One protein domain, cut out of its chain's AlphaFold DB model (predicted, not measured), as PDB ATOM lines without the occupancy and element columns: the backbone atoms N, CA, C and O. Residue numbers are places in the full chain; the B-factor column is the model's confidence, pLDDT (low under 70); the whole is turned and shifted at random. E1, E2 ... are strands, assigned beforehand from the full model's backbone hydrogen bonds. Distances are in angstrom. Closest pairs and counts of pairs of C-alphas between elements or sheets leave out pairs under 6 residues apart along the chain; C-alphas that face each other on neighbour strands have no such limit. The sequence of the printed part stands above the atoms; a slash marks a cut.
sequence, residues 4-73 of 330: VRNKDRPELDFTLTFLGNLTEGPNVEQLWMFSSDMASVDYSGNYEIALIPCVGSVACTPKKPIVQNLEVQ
ATOM      1  N   VAL A   4     306.244 252.151 494.524       77.19
ATOM      2  CA  VAL A   4     305.899 251.765 493.162       77.19
ATOM      3  C   VAL A   4     306.041 250.257 493.063       77.19
ATOM      4  O   VAL A   4     307.125 249.721 493.278       77.19
ATOM      5  N   ARG A   5     304.928 249.571 492.801       80.94
ATOM      6  CA  ARG A   5     304.883 248.107 492.745       80.94
ATOM      7  C   ARG A   5     304.479 247.653 491.356       80.94
ATOM      8  O   ARG A   5     303.443 248.083 490.854       80.94
ATOM      9  N   ASN A   6     305.250 246.753 490.763       78.00
ATOM     10  CA  ASN A   6     304.817 246.058 489.558       78.00
ATOM     11  C   ASN A   6     303.790 244.974 489.945       78.00
ATOM     12  O   ASN A   6     304.074 244.108 490.772       78.00
ATOM     13  N   LYS A   7     302.574 245.045 489.395       78.94
ATOM     14  CA  LYS A   7     301.504 244.067 489.664       78.94
ATOM     15  C   LYS A   7     301.772 242.713 489.020       78.94
ATOM     16  O   LYS A   7     301.338 241.701 489.560       78.94
ATOM     17  N   ASP A   8     302.477 242.713 487.897       78.06
ATOM     18  CA  ASP A   8     302.783 241.512 487.126       78.06
ATOM     19  C   ASP A   8     304.035 240.803 487.673       78.06
ATOM     20  O   ASP A   8     304.148 239.583 487.564       78.06
ATOM     21  N   ARG A   9     304.957 241.559 488.293       76.00
ATOM     22  CA  ARG A   9     306.214 241.071 488.897       76.00
ATOM     23  C   ARG A   9     306.496 241.726 490.261       76.00
ATOM     24  O   ARG A   9     307.276 242.679 490.327       76.00
ATOM     25  N   PRO A  10     305.875 241.249 491.355       74.44
ATOM     26  CA  PRO A  10     305.973 241.866 492.684       74.44
ATOM     27  C   PRO A  10     307.392 241.929 493.270       74.44
ATOM     28  O   PRO A  10     307.637 242.698 494.188       74.44
ATOM     29  N   GLU A  11     308.320 241.116 492.771       71.44
ATOM     30  CA  GLU A  11     309.735 241.107 493.153       71.44
ATOM     31  C   GLU A  11     310.530 242.326 492.646       71.44
ATOM     32  O   GLU A  11     311.633 242.586 493.127       71.44
ATOM     33  N   LEU A  12     309.978 243.082 491.691       68.94
ATOM     34  CA  LEU A  12     310.558 244.314 491.155       68.94
ATOM     35  C   LEU A  12     309.916 245.528 491.831       68.94
ATOM     36  O   LEU A  12     309.158 246.283 491.214       68.94
ATOM     37  N   ASP A  13     310.208 245.699 493.118       70.38
ATOM     38  CA  ASP A  13     309.809 246.886 493.869       70.38
ATOM     39  C   ASP A  13     310.730 248.071 493.524       70.38
ATOM     40  O   ASP A  13     311.945 247.928 493.324       70.38
ATOM     41  N   PHE A  14     310.132 249.261 493.432       75.31
ATOM     42  CA  PHE A  14     310.835 250.505 493.140       75.31
ATOM     43  C   PHE A  14     310.607 251.526 494.253       75.31
ATOM     44  O   PHE A  14     309.479 251.800 494.679       75.31
ATOM     45  N   THR A  15     311.699 252.160 494.662       76.50
ATOM     46  CA  THR A  15     311.688 253.324 495.539       76.50
ATOM     47  C   THR A  15     311.499 254.580 494.700       76.50
ATOM     48  O   THR A  15     312.210 254.789 493.712       76.50
ATOM     49  N   LEU A  16     310.550 255.431 495.101       76.06
ATOM     50  CA  LEU A  16     310.298 256.706 494.439       76.06
ATOM     51  C   LEU A  16     310.968 257.857 495.191       76.06
ATOM     52  O   LEU A  16     310.677 258.099 496.365       76.06
ATOM     53  N   THR A  17     311.813 258.607 494.490       77.81
ATOM     54  CA  THR A  17     312.471 259.809 495.019       77.81
ATOM     55  C   THR A  17     312.054 261.042 494.230       77.81
ATOM     56  O   THR A  17     312.149 261.062 493.001       77.81
ATOM     57  N   PHE A  18     311.599 262.076 494.936       77.69
ATOM     58  CA  PHE A  18     311.291 263.378 494.347       77.69
ATOM     59  C   PHE A  18     312.587 264.125 494.034       77.69
ATOM     60  O   PHE A  18     313.419 264.287 494.928       77.69
ATOM     61  N   LEU A  19     312.758 264.583 492.794       78.44
ATOM     62  CA  LEU A  19     313.949 265.326 492.373       78.44
ATOM     63  C   LEU A  19     313.721 266.840 492.314       78.44
ATOM     64  O   LEU A  19     314.674 267.599 492.471       78.44
ATOM     65  N   GLY A  20     312.482 267.292 492.116       76.94
ATOM     66  CA  GLY A  20     312.156 268.715 492.070       76.94
ATOM     67  C   GLY A  20     310.948 269.023 491.193       76.94
ATOM     68  O   GLY A  20     310.375 268.139 490.559       76.94
ATOM     69  N   ASN A  21     310.565 270.296 491.151       79.62
ATOM     70  CA  ASN A  21     309.548 270.787 490.225       79.62
ATOM     71  C   ASN A  21     310.231 271.246 488.929       79.62
ATOM     72  O   ASN A  21     311.244 271.937 488.979       79.62
ATOM     73  N   LEU A  22     309.678 270.863 487.780       71.62
ATOM     74  CA  LEU A  22     310.151 271.275 486.454       71.62
ATOM     75  C   LEU A  22     309.628 272.662 486.062       71.62
ATOM     76  O   LEU A  22     310.275 273.368 485.293       71.62
ATOM     77  N   THR A  23     308.477 273.062 486.602       72.88
ATOM     78  CA  THR A  23     307.841 274.356 486.340       72.88
ATOM     79  C   THR A  23     307.367 275.006 487.637       72.88
ATOM     80  O   THR A  23     306.900 274.337 488.561       72.88
ATOM     81  N   GLU A  24     307.462 276.334 487.706       65.75
ATOM     82  CA  GLU A  24     306.896 277.134 488.795       65.75
ATOM     83  C   GLU A  24     305.616 277.825 488.302       65.75
ATOM     84  O   GLU A  24     305.629 278.554 487.312       65.75
ATOM     85  N   GLY A  25     304.483 277.564 488.961       62.66
ATOM     86  CA  GLY A  25     303.175 278.093 488.564       62.66
ATOM     87  C   GLY A  25     302.005 277.234 489.061       62.66
ATOM     88  O   GLY A  25     302.213 276.317 489.850       62.66
ATOM     89  N   PRO A  26     300.763 277.501 488.616       59.12
ATOM     90  CA  PRO A  26     299.582 276.728 489.025       59.12
ATOM     91  C   PRO A  26     299.574 275.285 488.488       59.12
ATOM     92  O   PRO A  26     298.950 274.419 489.095       59.12
ATOM     93  N   ASN A  27     300.301 275.014 487.397       60.69
ATOM     94  CA  ASN A  27     300.506 273.677 486.838       60.69
ATOM     95  C   ASN A  27     301.947 273.232 487.115       60.69
ATOM     96  O   ASN A  27     302.822 273.369 486.261       60.69
ATOM     97  N   VAL A  28     302.191 272.766 488.341       67.38
ATOM     98  CA  VAL A  28     303.505 272.270 488.761       67.38
ATOM     99  C   VAL A  28     303.730 270.886 488.164       67.38
ATOM    100  O   VAL A  28     303.108 269.911 488.586       67.38
ATOM    101  N   GLU A  29     304.637 270.793 487.199       74.25
ATOM    102  CA  GLU A  29     305.161 269.511 486.741       74.25
ATOM    103  C   GLU A  29     306.266 269.053 487.690       74.25
ATOM    104  O   GLU A  29     307.121 269.840 488.097       74.25
ATOM    105  N   GLN A  30     306.249 267.778 488.069       74.25
ATOM    106  CA  GLN A  30     307.177 267.219 489.045       74.25
ATOM    107  C   GLN A  30     308.086 266.182 488.404       74.25
ATOM    108  O   GLN A  30     307.619 265.285 487.704       74.25
ATOM    109  N   LEU A  31     309.379 266.277 488.702       77.38
ATOM    110  CA  LEU A  31     310.369 265.291 488.314       77.38
ATOM    111  C   LEU A  31     310.556 264.268 489.434       77.38
ATOM    112  O   LEU A  31     310.876 264.609 490.577       77.38
ATOM    113  N   TRP A  32     310.407 262.999 489.074       76.38
ATOM    114  CA  TRP A  32     310.552 261.863 489.974       76.38
ATOM    115  C   TRP A  32     311.513 260.838 489.379       76.38
ATOM    116  O   TRP A  32     311.570 260.659 488.164       76.38
ATOM    117  N   MET A  33     312.260 260.161 490.247       77.62
ATOM    118  CA  MET A  33     313.172 259.080 489.880       77.62
ATOM    119  C   MET A  33     312.733 257.774 490.536       77.62
ATOM    120  O   MET A  33     312.381 257.752 491.718       77.62
ATOM    121  N   PHE A  34     312.770 256.701 489.745       76.50
ATOM    122  CA  PHE A  34     312.478 255.332 490.154       76.50
ATOM    123  C   PHE A  34     313.802 254.582 490.302       76.50
ATOM    124  O   PHE A  34     314.580 254.523 489.351       76.50
ATOM    125  N   SER A  35     314.059 254.013 491.476       74.88
ATOM    126  CA  SER A  35     315.241 253.184 491.731       74.88
ATOM    127  C   SER A  35     314.804 251.812 492.219       74.88
ATOM    128  O   SER A  35     313.968 251.734 493.115       74.88
ATOM    129  N   SER A  36     315.363 250.742 491.657       76.12
ATOM    130  CA  SER A  36     315.172 249.375 492.153       76.12
ATOM    131  C   SER A  36     316.507 248.805 492.608       76.12
ATOM    132  O   SER A  36     317.541 249.084 491.999       76.12
ATOM    133  N   ASP A  37     316.469 247.988 493.652       74.06
ATOM    134  CA  ASP A  37     317.643 247.285 494.168       74.06
ATOM    135  C   ASP A  37     317.964 246.019 493.346       74.06
ATOM    136  O   ASP A  37     319.004 245.391 493.545       74.06
ATOM    137  N   MET A  38     317.088 245.652 492.399       69.69
ATOM    138  CA  MET A  38     317.211 244.471 491.544       69.69
ATOM    139  C   MET A  38     317.412 244.855 490.071       69.69
ATOM    140  O   MET A  38     316.674 245.659 489.492       69.69
ATOM    141  N   ALA A  39     318.408 244.235 489.436       67.56
ATOM    142  CA  ALA A  39     318.660 244.370 488.004       67.56
ATOM    143  C   ALA A  39     317.860 243.317 487.213       67.56
ATOM    144  O   ALA A  39     317.964 242.124 487.499       67.56
ATOM    145  N   SER A  40     317.093 243.747 486.210       69.75
ATOM    146  CA  SER A  40     316.331 242.874 485.308       69.75
ATOM    147  C   SER A  40     316.580 243.259 483.852       69.75
ATOM    148  O   SER A  40     316.742 244.430 483.528       69.75
ATOM    149  N   VAL A  41     316.577 242.267 482.960       70.00
ATOM    150  CA  VAL A  41     316.690 242.480 481.504       70.00
ATOM    151  C   VAL A  41     315.390 243.051 480.924       70.00
ATOM    152  O   VAL A  41     315.392 243.711 479.889       70.00
ATOM    153  N   ASP A  42     314.268 242.830 481.602       75.75
ATOM    154  CA  ASP A  42     312.947 243.287 481.188       75.75
ATOM    155  C   ASP A  42     312.193 243.837 482.398       75.75
ATOM    156  O   ASP A  42     311.988 243.137 483.396       75.75
ATOM    157  N   TYR A  43     311.788 245.097 482.295       73.62
ATOM    158  CA  TYR A  43     311.008 245.804 483.305       73.62
ATOM    159  C   TYR A  43     309.604 246.137 482.787       73.62
ATOM    160  O   TYR A  43     308.923 247.016 483.308       73.62
ATOM    161  N   SER A  44     309.152 245.460 481.735       79.88
ATOM    162  CA  SER A  44     307.809 245.673 481.213       79.88
ATOM    163  C   SER A  44     306.754 245.172 482.205       79.88
ATOM    164  O   SER A  44     306.916 244.115 482.822       79.88
ATOM    165  N   GLY A  45     305.667 245.924 482.361       79.88
ATOM    166  CA  GLY A  45     304.542 245.535 483.206       79.88
ATOM    167  C   GLY A  45     303.692 246.708 483.678       79.88
ATOM    168  O   GLY A  45     303.936 247.872 483.347       79.88
ATOM    169  N   ASN A  46     302.679 246.377 484.471       81.50
ATOM    170  CA  ASN A  46     301.750 247.333 485.051       81.50
ATOM    171  C   ASN A  46     302.206 247.773 486.440       81.50
ATOM    172  O   ASN A  46     302.199 246.997 487.398       81.50
ATOM    173  N   TYR A  47     302.545 249.048 486.565       80.12
ATOM    174  CA  TYR A  47     303.030 249.642 487.799       80.12
ATOM    175  C   TYR A  47     301.919 250.371 488.543       80.12
ATOM    176  O   TYR A  47     301.270 251.262 488.001       80.12
ATOM    177  N   GLU A  48     301.726 250.024 489.811       83.56
ATOM    178  CA  GLU A  48     300.912 250.785 490.749       83.56
ATOM    179  C   GLU A  48     301.783 251.812 491.469       83.56
ATOM    180  O   GLU A  48     302.686 251.456 492.229       83.56
ATOM    181  N   ILE A  49     301.506 253.090 491.236       81.62
ATOM    182  CA  ILE A  49     302.187 254.219 491.861       81.62
ATOM    183  C   ILE A  49     301.247 254.799 492.916       81.62
ATOM    184  O   ILE A  49     300.194 255.345 492.584       81.62
ATOM    185  N   ALA A  50     301.626 254.699 494.190       78.75
ATOM    186  CA  ALA A  50     300.865 255.269 495.298       78.75
ATOM    187  C   ALA A  50     301.566 256.519 495.848       78.75
ATOM    188  O   ALA A  50     302.556 256.423 496.575       78.75
ATOM    189  N   LEU A  51     301.037 257.701 495.524       74.25
ATOM    190  CA  LEU A  51     301.547 258.991 495.992       74.25
ATOM    191  C   LEU A  51     300.752 259.475 497.207       74.25
ATOM    192  O   LEU A  51     299.524 259.414 497.229       74.25
ATOM    193  N   ILE A  52     301.434 260.004 498.222       71.31
ATOM    194  CA  ILE A  52     300.771 260.637 499.369       71.31
ATOM    195  C   ILE A  52     300.842 262.153 499.172       71.31
ATOM    196  O   ILE A  52     301.942 262.708 499.223       71.31
ATOM    197  N   PRO A  53     299.710 262.843 498.950       66.38
ATOM    198  CA  PRO A  53     299.727 264.285 498.760       66.38
ATOM    199  C   PRO A  53     300.040 264.994 500.085       66.38
ATOM    200  O   PRO A  53     299.303 264.857 501.064       66.38
ATOM    201  N   CYS A  54     301.112 265.787 500.091       61.19
ATOM    202  CA  CYS A  54     301.483 266.698 501.172       61.19
ATOM    203  C   CYS A  54     301.676 268.101 500.593       61.19
ATOM    204  O   CYS A  54     302.578 268.319 499.790       61.19
ATOM    205  N   VAL A  55     300.850 269.056 501.012       56.38
ATOM    206  CA  VAL A  55     301.046 270.485 500.721       56.38
ATOM    207  C   VAL A  55     301.502 271.116 502.042       56.38
ATOM    208  O   VAL A  55     300.830 270.917 503.052       56.38
ATOM    209  N   GLY A  56     302.688 271.739 502.068       51.00
ATOM    210  CA  GLY A  56     303.411 272.150 503.293       51.00
ATOM    211  C   GLY A  56     302.571 272.993 504.267       51.00
ATOM    212  O   GLY A  56     301.661 273.695 503.848       51.00
ATOM    213  N   SER A  57     302.796 272.957 505.584       48.81
ATOM    214  CA  SER A  57     304.076 273.198 506.265       48.81
ATOM    215  C   SER A  57     304.233 272.427 507.597       48.81
ATOM    216  O   SER A  57     303.303 272.345 508.391       48.81
ATOM    217  N   VAL A  58     305.449 271.924 507.849       54.38
ATOM    218  CA  VAL A  58     306.068 271.485 509.131       54.38
ATOM    219  C   VAL A  58     305.426 270.325 509.929       54.38
ATOM    220  O   VAL A  58     306.123 269.694 510.716       54.38
ATOM    221  N   ALA A  59     304.190 269.905 509.663       54.34
ATOM    222  CA  ALA A  59     303.670 268.617 510.148       54.34
ATOM    223  C   ALA A  59     302.641 268.055 509.161       54.34
ATOM    224  O   ALA A  59     301.454 268.370 509.233       54.34
ATOM    225  N   CYS A  60     303.089 267.251 508.190       54.66
ATOM    226  CA  CYS A  60     302.168 266.703 507.199       54.66
ATOM    227  C   CYS A  60     301.327 265.574 507.809       54.66
ATOM    228  O   CYS A  60     301.852 264.512 508.147       54.66
ATOM    229  N   THR A  61     300.016 265.784 507.932       58.94
ATOM    230  CA  THR A  61     299.069 264.704 508.233       58.94
ATOM    231  C   THR A  61     298.839 263.903 506.946       58.94
ATOM    232  O   THR A  61     298.322 264.472 505.979       58.94
ATOM    233  N   PRO A  62     299.225 262.616 506.871       61.50
ATOM    234  CA  PRO A  62     299.107 261.850 505.637       61.50
ATOM    235  C   PRO A  62     297.631 261.688 505.256       61.50
ATOM    236  O   PRO A  62     296.847 261.075 505.981       61.50
ATOM    237  N   LYS A  63     297.240 262.249 504.107       65.44
ATOM    238  CA  LYS A  63     295.941 261.965 503.481       65.44
ATOM    239  C   LYS A  63     295.963 260.577 502.832       65.44
ATOM    240  O   LYS A  63     297.021 259.970 502.670       65.44
ATOM    241  N   LYS A  64     294.779 260.071 502.460       70.31
ATOM    242  CA  LYS A  64     294.658 258.799 501.734       70.31
ATOM    243  C   LYS A  64     295.550 258.825 500.477       70.31
ATOM    244  O   LYS A  64     295.516 259.835 499.770       70.31
ATOM    245  N   PRO A  65     296.331 257.761 500.209       71.25
ATOM    246  CA  PRO A  65     297.182 257.690 499.027       71.25
ATOM    247  C   PRO A  65     296.367 257.823 497.740       71.25
ATOM    248  O   PRO A  65     295.290 257.237 497.618       71.25
ATOM    249  N   ILE A  66     296.898 258.580 496.785       76.75
ATOM    250  CA  ILE A  66     296.409 258.637 495.411       76.75
ATOM    251  C   ILE A  66     297.132 257.532 494.650       76.75
ATOM    252  O   ILE A  66     298.359 257.534 494.571       76.75
ATOM    253  N   VAL A  67     296.365 256.581 494.128       78.81
ATOM    254  CA  VAL A  67     296.892 255.429 493.396       78.81
ATOM    255  C   VAL A  67     296.677 255.644 491.905       78.81
ATOM    256  O   VAL A  67     295.556 255.917 491.475       78.81
ATOM    257  N   GLN A  68     297.741 255.496 491.123       79.38
ATOM    258  CA  GLN A  68     297.712 255.580 489.670       79.38
ATOM    259  C   GLN A  68     298.384 254.346 489.069       79.38
ATOM    260  O   GLN A  68     299.434 253.920 489.542       79.38
ATOM    261  N   ASN A  69     297.777 253.769 488.030       81.75
ATOM    262  CA  ASN A  69     298.381 252.666 487.288       81.75
ATOM    263  C   ASN A  69     299.096 253.221 486.052       81.75
ATOM    264  O   ASN A  69     298.522 254.035 485.326       81.75
ATOM    265  N   LEU A  70     300.326 252.774 485.827       79.12
ATOM    266  CA  LEU A  70     301.150 253.133 484.683       79.12
ATOM    267  C   LEU A  70     301.638 251.853 484.007       79.12
ATOM    268  O   LEU A  70     302.356 251.062 484.614       79.12
ATOM    269  N   GLU A  71     301.257 251.655 482.753       77.00
ATOM    270  CA  GLU A  71     301.826 250.596 481.924       77.00
ATOM    271  C   GLU A  71     303.156 251.088 481.349       77.00
ATOM    272  O   GLU A  71     303.220 252.167 480.752       77.00
ATOM    273  N   VAL A  72     304.225 250.320 481.547       73.81
ATOM    274  CA  VAL A  72     305.548 250.661 481.019       73.81
ATOM    275  C   VAL A  72     306.105 249.461 480.265       73.81
ATOM    276  O   VAL A  72     305.963 248.322 480.702       73.81
ATOM    277  N   GLN A  73     306.749 249.716 479.128       72.19
ATOM    278  CA  GLN A  73     307.390 248.697 478.300       72.19
ATOM    279  C   GLN A  73     308.829 249.131 478.021       72.19
ATOM    280  O   GLN A  73     309.075 250.017 477.202       72.19
TER     281      GLN A  73
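What this domain is: This is residues 4 to 73 of the 330 residues of the protein "Ribosomal RNA-processing protein 40" of Cimex lectularius (UniProt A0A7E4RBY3). One strongly twisted sheet of five strands curls like part of a barrel, open between its edge strands E3 and E5; short E1 bridges the hairpins E2-E3 and E4-E5. A long loop, residues 52 to 65, joins E4 to E5, and its residues 55 to 60 stick out. The printed part has 70 residues, no named helix and strands E1 to E5, which hold 32 residues, under half; the class is all strand, the sheet order E3, E2, E1, E4, E5, antiparallel throughout. The whole is loose, with a radius of gyration of the C-alphas of 14.2 A, and elongated, spanning 40 by 25 by 20 A.

How they stand to each other: E1, residues 4 to 6, and E2, residues 13 to 21, form a hairpin at 140 degrees, with N 14 and O 4 3.0 A apart. E2 is staggered, pairing with E1 over residues 13 to 14 and with E3, residues 30 to 35, over 15 to 21. In that second hairpin N 17 and O 33 are 3.0 A apart. E1, E2 and E3 are a meander, each strand the antiparallel neighbour of the one before. E4, residues 45 to 51, is E1's antiparallel neighbour, with N 48 and O 5 2.8 A apart; this closes a Greek key of E1 to E4, its first strand beside its fourth. E4 and E5, residues 66 to 72, form a hairpin, with N 47 and O 70 2.8 A apart. E3 and E5 are apart.

Where its parts are: E1 begins at C-alpha 4 (305.899, 251.765, 493.162). E2 is 24.2 A long, E3 16.4 A, and E4 and E5 18.8 A each. E5 ends at C-alpha 72 (305.548, 250.661, 481.019).

The domain as a whole: The farthest C-alphas, of Val 41 and Val 58, are 41.4 A apart. The printed part has no cut; the link E4 to E5 is long. Its mean pLDDT is 72.1, with residues 53 to 63 among those under 70.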